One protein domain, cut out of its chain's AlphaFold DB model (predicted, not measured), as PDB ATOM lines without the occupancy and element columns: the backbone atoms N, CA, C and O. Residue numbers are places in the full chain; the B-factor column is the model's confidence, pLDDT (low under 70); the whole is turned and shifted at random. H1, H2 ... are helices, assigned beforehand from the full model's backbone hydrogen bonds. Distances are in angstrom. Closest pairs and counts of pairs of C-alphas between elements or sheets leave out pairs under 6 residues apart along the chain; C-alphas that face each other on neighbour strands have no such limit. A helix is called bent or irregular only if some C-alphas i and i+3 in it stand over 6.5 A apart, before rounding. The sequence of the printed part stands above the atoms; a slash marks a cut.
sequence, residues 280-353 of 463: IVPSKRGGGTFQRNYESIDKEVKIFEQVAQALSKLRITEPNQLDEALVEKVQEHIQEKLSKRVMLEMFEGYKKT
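Overview. This is residues 280 to 353 of the 463 residues of the protein "Acryloyl-CoA reductase electron transfer subunit beta" of Candidatus Scalindua rubra (UniProt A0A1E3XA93). Look first for three helices set crosswise to one another, with the longest, H1, in the middle of the length, H3 crossing its direction, and the short H2 at one end of the domain beside the later part of H1 and the first part of H3. At the other end, away from H2, residues 280 to 297 make a wide loop that swings out and folds back to the start of H1. The printed part has 74 residues with three named helices, in the order H1, H2, H3, and no named strand; the class is all helix, although under half of the residues, 36 of 74, are in named elements. The whole is compact, with a radius of gyration of the C-alphas of 11.5 A, and the C-alphas span 32 by 23 by 22 A.

Arrangement. Begin with H1, residues 298 to 313, and look at its residues 307 to 311, the part that alone touches H2, residues 324 to 331. H1 and H2 only just touch, with 3 pairs of C-alphas within 8 A; the closest C-alphas, those of Ala 310 and Val 330, are 5.7 A apart. Their lines are about perpendicular at 71 degrees, only just past a steep tilt. From H2 go on to H3, residues 340 to 351, which touches H2 with residues 340 to 344 alone; the closest C-alphas, those of Val 327 and Met 343, are 6.5 A apart. These two lines are also about perpendicular, at 72 degrees, again only just. H1 and H3 are near each other, with 5 pairs of C-alphas within 10 A but no pair within 8 A. In H1 and H3 every backbone O i to N i+4 pair is within hydrogen-bond range; in H2 it is 2 of 4, beside 4 of 5 O i to N i+3 pairs.

Along the chain. Find C-alpha 298 at (22.843, 65.525, -33.443); from there H1 runs 22.4 A to C-alpha 313 at (36.166, 71.094, -16.316). H2, from Glu 324 to Gln 331, is 11.5 A long; it is neither bent nor irregular, but only just: C-alphas 325 and 328 are 6.4 A apart. H3, from Lys 340 to Lys 351, runs 16.8 A and ends with C-alpha 351 at (25.338, 85.596, -22.375).

Size, cuts and confidence. The two C-alphas farthest apart, those of Val 281 and Ala 325, are 32.1 A from each other. The printed part has no cut, and both links, 10 residues from H1 to H2 and 8 from H2 to H3, are short. Read the B-factor column for the confidence: the mean pLDDT of the printed part is 72.1, and residues 280 to 301 and 352 to 353 are under 70.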
ATOM      1  N   ILE A 280      17.215  65.128 -31.571       45.22
ATOM      2  CA  ILE A 280      16.976  65.082 -30.129       45.22
ATOM      3  C   ILE A 280      16.127  66.292 -29.718       45.22
ATOM      4  O   ILE A 280      16.532  67.443 -29.874       45.22
ATOM      5  N   VAL A 281      14.934  66.040 -29.177       39.91
ATOM      6  CA  VAL A 281      14.120  67.083 -28.527       39.91
ATOM      7  C   VAL A 281      14.813  67.492 -27.221       39.91
ATOM      8  O   VAL A 281      15.301  66.602 -26.519       39.91
ATOM      9  N   PRO A 282      14.839  68.787 -26.844       43.41
ATOM     10  CA  PRO A 282      15.434  69.222 -25.589       43.41
ATOM     11  C   PRO A 282      14.925  68.424 -24.387       43.41
ATOM     12  O   PRO A 282      13.778  68.568 -23.962       43.41
ATOM     13  N   SER A 283      15.781  67.566 -23.834       48.66
ATOM     14  CA  SER A 283      15.484  66.835 -22.605       48.66
ATOM     15  C   SER A 283      15.669  67.751 -21.389       48.66
ATOM     16  O   SER A 283      16.156  68.882 -21.496       48.66
ATOM     17  N   LYS A 284      15.239  67.289 -20.213       44.56
ATOM     18  CA  LYS A 284      15.346  68.027 -18.946       44.56
ATOM     19  C   LYS A 284      16.798  68.489 -18.725       44.56
ATOM     20  O   LYS A 284      17.713  67.679 -18.851       44.56
ATOM     21  N   ARG A 285      17.021  69.769 -18.390       54.84
ATOM     22  CA  ARG A 285      18.374  70.279 -18.091       54.84
ATOM     23  C   ARG A 285      18.971  69.469 -16.937       54.84
ATOM     24  O   ARG A 285      18.375  69.415 -15.864       54.84
ATOM     25  N   GLY A 286      20.156  68.899 -17.135       51.25
ATOM     26  CA  GLY A 286      20.898  68.136 -16.121       51.25
ATOM     27  C   GLY A 286      21.480  68.973 -14.973       51.25
ATOM     28  O   GLY A 286      22.324  68.483 -14.233       51.25
ATOM     29  N   GLY A 287      21.045  70.229 -14.813       48.34
ATOM     30  CA  GLY A 287      21.436  71.111 -13.710       48.34
ATOM     31  C   GLY A 287      22.665  71.998 -13.950       48.34
ATOM     32  O   GLY A 287      22.965  72.822 -13.095       48.34
ATOM     33  N   GLY A 288      23.365  71.898 -15.089       58.53
ATOM     34  CA  GLY A 288      24.505  72.775 -15.401       58.53
ATOM     35  C   GLY A 288      24.118  74.078 -16.122       58.53
ATOM     36  O   GLY A 288      23.376  74.036 -17.100       58.53
ATOM     37  N   THR A 289      24.685  75.227 -15.720       62.34
ATOM     38  CA  THR A 289      24.458  76.563 -16.334       62.34
ATOM     39  C   THR A 289      24.665  76.586 -17.857       62.34
ATOM     40  O   THR A 289      23.965  77.294 -18.585       62.34
ATOM     41  N   PHE A 290      25.612  75.779 -18.345       68.31
ATOM     42  CA  PHE A 290      25.983  75.672 -19.759       68.31
ATOM     43  C   PHE A 290      25.453  74.403 -20.442       68.31
ATOM     44  O   PHE A 290      25.587  74.279 -21.654       68.31
ATOM     45  N   GLN A 291      24.824  73.476 -19.705       65.94
ATOM     46  CA  GLN A 291      24.184  72.297 -20.293       65.94
ATOM     47  C   GLN A 291      22.879  72.714 -20.961       65.94
ATOM     48  O   GLN A 291      21.834  72.868 -20.320       65.94
ATOM     49  N   ARG A 292      22.958  72.934 -22.270       60.59
ATOM     50  CA  ARG A 292      21.822  73.344 -23.080       60.59
ATOM     51  C   ARG A 292      21.513  72.268 -24.093       60.59
ATOM     52  O   ARG A 292      22.284  72.032 -25.013       60.59
ATOM     53  N   ASN A 293      20.335  71.688 -23.938       53.12
ATOM     54  CA  ASN A 293      19.724  70.921 -24.999       53.12
ATOM     55  C   ASN A 293      19.024  71.942 -25.893       53.12
ATOM     56  O   ASN A 293      17.982  72.486 -25.524       53.12
ATOM     57  N   TYR A 294      19.649  72.294 -27.008       52.38
ATOM     58  CA  TYR A 294      18.977  73.057 -28.051       52.38
ATOM     59  C   TYR A 294      18.309  72.088 -29.015       52.38
ATOM     60  O   TYR A 294      18.795  70.978 -29.221       52.38
ATOM     61  N   GLU A 295      17.216  72.522 -29.632       42.34
ATOM     62  CA  GLU A 295      16.772  71.913 -30.881       42.34
ATOM     63  C   GLU A 295      17.868  72.155 -31.932       42.34
ATOM     64  O   GLU A 295      17.952  73.244 -32.499       42.34
ATOM     65  N   SER A 296      18.723  71.161 -32.184       54.59
ATOM     66  CA  SER A 296      19.650  71.174 -33.318       54.59
ATOM     67  C   SER A 296      19.985  69.761 -33.820       54.59
ATOM     68  O   SER A 296      19.510  68.766 -33.278       54.59
ATOM     69  N   ILE A 297      20.763  69.671 -34.901       56.03
ATOM     70  CA  ILE A 297      21.265  68.416 -35.477       56.03
ATOM     71  C   ILE A 297      22.108  67.694 -34.417       56.03
ATOM     72  O   ILE A 297      22.846  68.345 -33.679       56.03
ATOM     73  N   ASP A 298      22.068  66.359 -34.381       63.03
ATOM     74  CA  ASP A 298      22.843  65.525 -33.443       63.03
ATOM     75  C   ASP A 298      24.327  65.944 -33.333       63.03
ATOM     76  O   ASP A 298      24.893  66.009 -32.244       63.03
ATOM     77  N   LYS A 299      24.938  66.353 -34.453       67.06
ATOM     78  CA  LYS A 299      26.303  66.908 -34.486       67.06
ATOM     79  C   LYS A 299      26.456  68.201 -33.681       67.06
ATOM     80  O   LYS A 299      27.395  68.329 -32.904       67.06
ATOM     81  N   GLU A 300      25.545  69.156 -33.844       66.38
ATOM     82  CA  GLU A 300      25.594  70.424 -33.109       66.38
ATOM     83  C   GLU A 300      25.283  70.230 -31.625       66.38
ATOM     84  O   GLU A 300      25.947  70.827 -30.782       66.38
ATOM     85  N   VAL A 301      24.332  69.354 -31.288       67.94
ATOM     86  CA  VAL A 301      24.024  69.015 -29.888       67.94
ATOM     87  C   VAL A 301      25.261  68.432 -29.201       67.94
ATOM     88  O   VAL A 301      25.652  68.920 -28.141       67.94
ATOM     89  N   LYS A 302      25.953  67.485 -29.847       76.38
ATOM     90  CA  LYS A 302      27.220  66.921 -29.352       76.38
ATOM     91  C   LYS A 302      28.309  67.978 -29.180       76.38
ATOM     92  O   LYS A 302      29.031  67.952 -28.186       76.38
ATOM     93  N   ILE A 303      28.412  68.938 -30.100       78.38
ATOM     94  CA  ILE A 303      29.333  70.077 -29.978       78.38
ATOM     95  C   ILE A 303      29.004  70.919 -28.733       78.38
ATOM     96  O   ILE A 303      29.896  71.211 -27.933       78.38
ATOM     97  N   PHE A 304      27.736  71.286 -28.528       76.94
ATOM     98  CA  PHE A 304      27.314  72.053 -27.351       76.94
ATOM     99  C   PHE A 304      27.549  71.285 -26.044       76.94
ATOM    100  O   PHE A 304      27.999  71.884 -25.066       76.94
ATOM    101  N   GLU A 305      27.321  69.971 -26.026       78.69
ATOM    102  CA  GLU A 305      27.637  69.108 -24.884       78.69
ATOM    103  C   GLU A 305      29.137  69.082 -24.580       78.69
ATOM    104  O   GLU A 305      29.529  69.235 -23.421       78.69
ATOM    105  N   GLN A 306      29.990  68.950 -25.601       82.50
ATOM    106  CA  GLN A 306      31.445  68.983 -25.436       82.50
ATOM    107  C   GLN A 306      31.922  70.340 -24.899       82.50
ATOM    108  O   GLN A 306      32.721  70.379 -23.962       82.50
ATOM    109  N   VAL A 307      31.391  71.451 -25.425       83.50
ATOM    110  CA  VAL A 307      31.684  72.804 -24.923       83.50
ATOM    111  C   VAL A 307      31.226  72.955 -23.469       83.50
ATOM    112  O   VAL A 307      31.984  73.449 -22.635       83.50
ATOM    113  N   ALA A 308      30.025  72.489 -23.123       80.12
ATOM    114  CA  ALA A 308      29.509  72.551 -21.757       80.12
ATOM    115  C   ALA A 308      30.352  71.715 -20.775       80.12
ATOM    116  O   ALA A 308      30.645  72.165 -19.665       80.12
ATOM    117  N   GLN A 309      30.791  70.521 -21.186       82.81
ATOM    118  CA  GLN A 309      31.696  69.677 -20.401       82.81
ATOM    119  C   GLN A 309      33.074  70.327 -20.223       82.81
ATOM    120  O   GLN A 309      33.628  70.290 -19.124       82.81
ATOM    121  N   ALA A 310      33.622  70.945 -21.272       84.81
ATOM    122  CA  ALA A 310      34.884  71.677 -21.207       84.81
ATOM    123  C   ALA A 310      34.799  72.867 -20.237       84.81
ATOM    124  O   ALA A 310      35.651  73.007 -19.360       84.81
ATOM    125  N   LEU A 311      33.731  73.668 -20.313       84.38
ATOM    126  CA  LEU A 311      33.480  74.774 -19.381       84.38
ATOM    127  C   LEU A 311      33.345  74.286 -17.930       84.38
ATOM    128  O   LEU A 311      33.921  74.886 -17.022       84.38
ATOM    129  N   SER A 312      32.667  73.153 -17.715       82.19
ATOM    130  CA  SER A 312      32.565  72.528 -16.393       82.19
ATOM    131  C   SER A 312      33.924  72.062 -15.856       82.19
ATOM    132  O   SER A 312      34.195  72.244 -14.669       82.19
ATOM    133  N   LYS A 313      34.795  71.489 -16.701       83.56
ATOM    134  CA  LYS A 313      36.166  71.094 -16.316       83.56
ATOM    135  C   LYS A 313      37.025  72.303 -15.947       83.56
ATOM    136  O   LYS A 313      37.786  72.240 -14.986       83.56
ATOM    137  N   LEU A 314      36.850  73.413 -16.665       85.00
ATOM    138  CA  LEU A 314      37.516  74.691 -16.397       85.00
ATOM    139  C   LEU A 314      36.925  75.448 -15.192       85.00
ATOM    140  O   LEU A 314      37.390  76.543 -14.882       85.00
ATOM    141  N   ARG A 315      35.935  74.867 -14.493       82.31
ATOM    142  CA  ARG A 315      35.230  75.461 -13.341       82.31
ATOM    143  C   ARG A 315      34.591  76.818 -13.648       82.31
ATOM    144  O   ARG A 315      34.441  77.647 -12.754       82.31
ATOM    145  N   ILE A 316      34.198  77.036 -14.900       81.62
ATOM    146  CA  ILE A 316      33.414  78.204 -15.289       81.62
ATOM    147  C   ILE A 316      31.965  77.927 -14.901       81.62
ATOM    148  O   ILE A 316      31.395  76.913 -15.308       81.62
ATOM    149  N   THR A 317      31.376  78.807 -14.093       75.06
ATOM    150  CA  THR A 317      30.017  78.635 -13.552       75.06
ATOM    151  C   THR A 317      29.055  79.724 -14.011       75.06
ATOM    152  O   THR A 317      27.846  79.489 -14.005       75.06
ATOM    153  N   GLU A 318      29.567  80.874 -14.466       75.69
ATOM    154  CA  GLU A 318      28.757  82.027 -14.872       75.69
ATOM    155  C   GLU A 318      29.037  82.487 -16.316       75.69
ATOM    156  O   GLU A 318      30.198  82.604 -16.707       75.69
ATOM    157  N   PRO A 319      28.004  82.816 -17.124       77.81
ATOM    158  CA  PRO A 319      28.185  83.267 -18.511       77.81
ATOM    159  C   PRO A 319      29.021  84.543 -18.672       77.81
ATOM    160  O   PRO A 319      29.626  84.755 -19.722       77.81
ATOM    161  N   ASN A 320      29.094  85.379 -17.632       78.62
ATOM    162  CA  ASN A 320      29.895  86.607 -17.626       78.62
ATOM    163  C   ASN A 320      31.403  86.330 -17.680       78.62
ATOM    164  O   ASN A 320      32.170  87.197 -18.086       78.62
ATOM    165  N   GLN A 321      31.819  85.123 -17.297       79.62
ATOM    166  CA  GLN A 321      33.213  84.699 -17.318       79.62
ATOM    167  C   GLN A 321      33.676  84.298 -18.724       79.62
ATOM    168  O   GLN A 321      34.865  84.102 -18.911       79.62
ATOM    169  N   LEU A 322      32.772  84.163 -19.704       82.56
ATOM    170  CA  LEU A 322      33.109  83.742 -21.065       82.56
ATOM    171  C   LEU A 322      33.739  84.892 -21.865       82.56
ATOM    172  O   LEU A 322      33.049  85.835 -22.264       82.56
ATOM    173  N   ASP A 323      35.034  84.798 -22.141       82.50
ATOM    174  CA  ASP A 323      35.803  85.786 -22.900       82.50
ATOM    175  C   ASP A 323      36.572  85.155 -24.075       82.50
ATOM    176  O   ASP A 323      36.555  83.943 -24.298       82.50
ATOM    177  N   GLU A 324      37.234  85.996 -24.870       83.62
ATOM    178  CA  GLU A 324      38.022  85.542 -26.018       83.62
ATOM    179  C   GLU A 324      39.245  84.703 -25.598       83.62
ATOM    180  O   GLU A 324      39.661  83.815 -26.343       83.62
ATOM    181  N   ALA A 325      39.778  84.917 -24.389       82.69
ATOM    182  CA  ALA A 325      40.925  84.183 -23.852       82.69
ATOM    183  C   ALA A 325      40.577  82.736 -23.450       82.69
ATOM    184  O   ALA A 325      41.444  81.859 -23.431       82.69
ATOM    185  N   LEU A 326      39.307  82.460 -23.152       83.19
ATOM    186  CA  LEU A 326      38.796  81.117 -22.881       83.19
ATOM    187  C   LEU A 326      38.591  80.275 -24.138       83.19
ATOM    188  O   LEU A 326      38.534  79.053 -24.021       83.19
ATOM    189  N   VAL A 327      38.513  80.883 -25.325       82.94
ATOM    190  CA  VAL A 327      38.268  80.143 -26.574       82.94
ATOM    191  C   VAL A 327      39.362  79.105 -26.815       82.94
ATOM    192  O   VAL A 327      39.051  77.947 -27.081       82.94
ATOM    193  N   GLU A 328      40.630  79.485 -26.653       81.94
ATOM    194  CA  GLU A 328      41.768  78.577 -26.847       81.94
ATOM    195  C   GLU A 328      41.786  77.459 -25.797       81.94
ATOM    196  O   GLU A 328      41.948  76.290 -26.138       81.94
ATOM    197  N   LYS A 329      41.499  77.789 -24.532       82.56
ATOM    198  CA  LYS A 329      41.457  76.812 -23.429       82.56
ATOM    199  C   LYS A 329      40.318  75.810 -23.578       82.56
ATOM    200  O   LYS A 329      40.475  74.636 -23.259       82.56
ATOM    201  N   VAL A 330      39.157  76.261 -24.048       83.38
ATOM    202  CA  VAL A 330      38.008  75.387 -24.293       83.38
ATOM    203  C   VAL A 330      38.269  74.498 -25.513       83.38
ATOM    204  O   VAL A 330      37.961  73.310 -25.463       83.38
ATOM    205  N   GLN A 331      38.924  75.023 -26.552       83.50
ATOM    206  CA  GLN A 331      39.311  74.266 -27.746       83.50
ATOM    207  C   GLN A 331      40.235  73.076 -27.432       83.50
ATOM    208  O   GLN A 331      40.119  72.032 -28.066       83.50
ATOM    209  N   GLU A 332      41.128  73.203 -26.446       82.88
ATOM    210  CA  GLU A 332      42.011  72.109 -26.001       82.88
ATOM    211  C   GLU A 332      41.250  70.921 -25.386       82.88
ATOM    212  O   GLU A 332      41.777  69.811 -25.316       82.88
ATOM    213  N   HIS A 333      40.009  71.138 -24.951       80.62
ATOM    214  CA  HIS A 333      39.196  70.155 -24.233       80.62
ATOM    215  C   HIS A 333      38.076  69.539 -25.089       80.62
ATOM    216  O   HIS A 333      37.316  68.710 -24.579       80.62
ATOM    217  N   ILE A 334      37.970  69.922 -26.365       81.06
ATOM    218  CA  ILE A 334      36.934  69.482 -27.311       81.06
ATOM    219  C   ILE A 334      37.588  68.626 -28.403       81.06
ATOM    220  O   ILE A 334      38.694  68.917 -28.855       81.06
ATOM    221  N   GLN A 335      36.922  67.546 -28.820       72.56
ATOM    222  CA  GLN A 335      37.464  66.626 -29.829       72.56
ATOM    223  C   GLN A 335      37.370  67.197 -31.253       72.56
ATOM    224  O   GLN A 335      38.278  66.998 -32.059       72.56
ATOM    225  N   GLU A 336      36.295  67.926 -31.564       73.75
ATOM    226  CA  GLU A 336      36.124  68.620 -32.843       73.75
ATOM    227  C   GLU A 336      36.665  70.054 -32.781       73.75
ATOM    228  O   GLU A 336      36.264  70.861 -31.942       73.75
ATOM    229  N   LYS A 337      37.568  70.409 -33.706       75.25
ATOM    230  CA  LYS A 337      38.078  71.781 -33.792       75.25
ATOM    231  C   LYS A 337      37.023  72.718 -34.383       75.25
ATOM    232  O   LYS A 337      36.806  72.736 -35.592       75.25
ATOM    233  N   LEU A 338      36.446  73.563 -33.538       78.44
ATOM    234  CA  LEU A 338      35.569  74.662 -33.939       78.44
ATOM    235  C   LEU A 338      36.380  75.872 -34.412       78.44
ATOM    236  O   LEU A 338      37.522  76.083 -33.999       78.44
ATOM    237  N   SER A 339      35.796  76.696 -35.282       82.69
ATOM    238  CA  SER A 339      36.411  77.978 -35.634       82.69
ATOM    239  C   SER A 339      36.271  78.974 -34.477       82.69
ATOM    240  O   SER A 339      35.261  78.978 -33.769       82.69
ATOM    241  N   LYS A 340      37.250  79.876 -34.325       80.75
ATOM    242  CA  LYS A 340      37.228  80.929 -33.293       80.75
ATOM    243  C   LYS A 340      35.941  81.767 -33.342       80.75
ATOM    244  O   LYS A 340      35.390  82.115 -32.305       80.75
ATOM    245  N   ARG A 341      35.431  82.033 -34.550       79.62
ATOM    246  CA  ARG A 341      34.174  82.759 -34.773       79.62
ATOM    247  C   ARG A 341      32.964  82.019 -34.199       79.62
ATOM    248  O   ARG A 341      32.189  82.625 -33.473       79.62
ATOM    249  N   VAL A 342      32.831  80.723 -34.486       80.00
ATOM    250  CA  VAL A 342      31.710  79.901 -33.995       80.00
ATOM    251  C   VAL A 342      31.726  79.826 -32.467       80.00
ATOM    252  O   VAL A 342      30.694  80.011 -31.834       80.00
ATOM    253  N   MET A 343      32.902  79.652 -31.859       79.94
ATOM    254  CA  MET A 343      33.050  79.636 -30.398       79.94
ATOM    255  C   MET A 343      32.628  80.955 -29.737       79.94
ATOM    256  O   MET A 343      31.932  80.945 -28.721       79.94
ATOM    257  N   LEU A 344      33.000  82.093 -30.327       82.12
ATOM    258  CA  LEU A 344      32.580  83.411 -29.845       82.12
ATOM    259  C   LEU A 344      31.070  83.629 -30.007       82.12
ATOM    260  O   LEU A 344      30.429  84.143 -29.093       82.12
ATOM    261  N   GLU A 345      30.486  83.193 -31.127       79.44
ATOM    262  CA  GLU A 345      29.033  83.222 -31.345       79.44
ATOM    263  C   GLU A 345      28.294  82.351 -30.310       79.44
ATOM    264  O   GLU A 345      27.277  82.778 -29.758       79.44
ATOM    265  N   MET A 346      28.838  81.178 -29.959       79.19
ATOM    266  CA  MET A 346      28.309  80.331 -28.883       79.19
ATOM    267  C   MET A 346      28.401  81.022 -27.514       79.19
ATOM    268  O   MET A 346      27.429  80.997 -26.759       79.19
ATOM    269  N   PHE A 347      29.530  81.661 -27.183       83.75
ATOM    270  CA  PHE A 347      29.723  82.388 -25.918       83.75
ATOM    271  C   PHE A 347      28.775  83.582 -25.783       83.75
ATOM    272  O   PHE A 347      28.157  83.764 -24.735       83.75
ATOM    273  N   GLU A 348      28.589  84.351 -26.852       77.88
ATOM    274  CA  GLU A 348      27.568  85.399 -26.914       77.88
ATOM    275  C   GLU A 348      26.155  84.825 -26.740       77.88
ATOM    276  O   GLU A 348      25.345  85.364 -25.982       77.88
ATOM    277  N   GLY A 349      25.868  83.676 -27.358       72.06
ATOM    278  CA  GLY A 349      24.631  82.929 -27.130       72.06
ATOM    279  C   GLY A 349      24.446  82.506 -25.668       72.06
ATOM    280  O   GLY A 349      23.323  82.518 -25.160       72.06
ATOM    281  N   TYR A 350      25.525  82.181 -24.948       73.38
ATOM    282  CA  TYR A 350      25.475  81.898 -23.510       73.38
ATOM    283  C   TYR A 350      25.156  83.131 -22.659       73.38
ATOM    284  O   TYR A 350      24.459  82.994 -21.656       73.38
ATOM    285  N   LYS A 351      25.599  84.323 -23.072       70.12
ATOM    286  CA  LYS A 351      25.338  85.596 -22.375       70.12
ATOM    287  C   LYS A 351      23.928  86.143 -22.606       70.12
ATOM    288  O   LYS A 351      23.384  86.816 -21.738       70.12
ATOM    289  N   LYS A 352      23.303  85.826 -23.744       63.56
ATOM    290  CA  LYS A 352      21.964  86.321 -24.129       63.56
ATOM    291  C   LYS A 352      20.781  85.520 -23.559       63.56
ATOM    292  O   LYS A 352      19.661  85.670 -24.030       63.56
ATOM    293  N   THR A 353      20.990  84.675 -22.550       55.00
ATOM    294  CA  THR A 353      19.955  83.772 -22.000       55.00
ATOM    295  C   THR A 353      19.314  84.227 -20.714       55.00
ATOM    296  O   THR A 353      19.194  83.463 -19.754       55.00
TER     297      THR A 353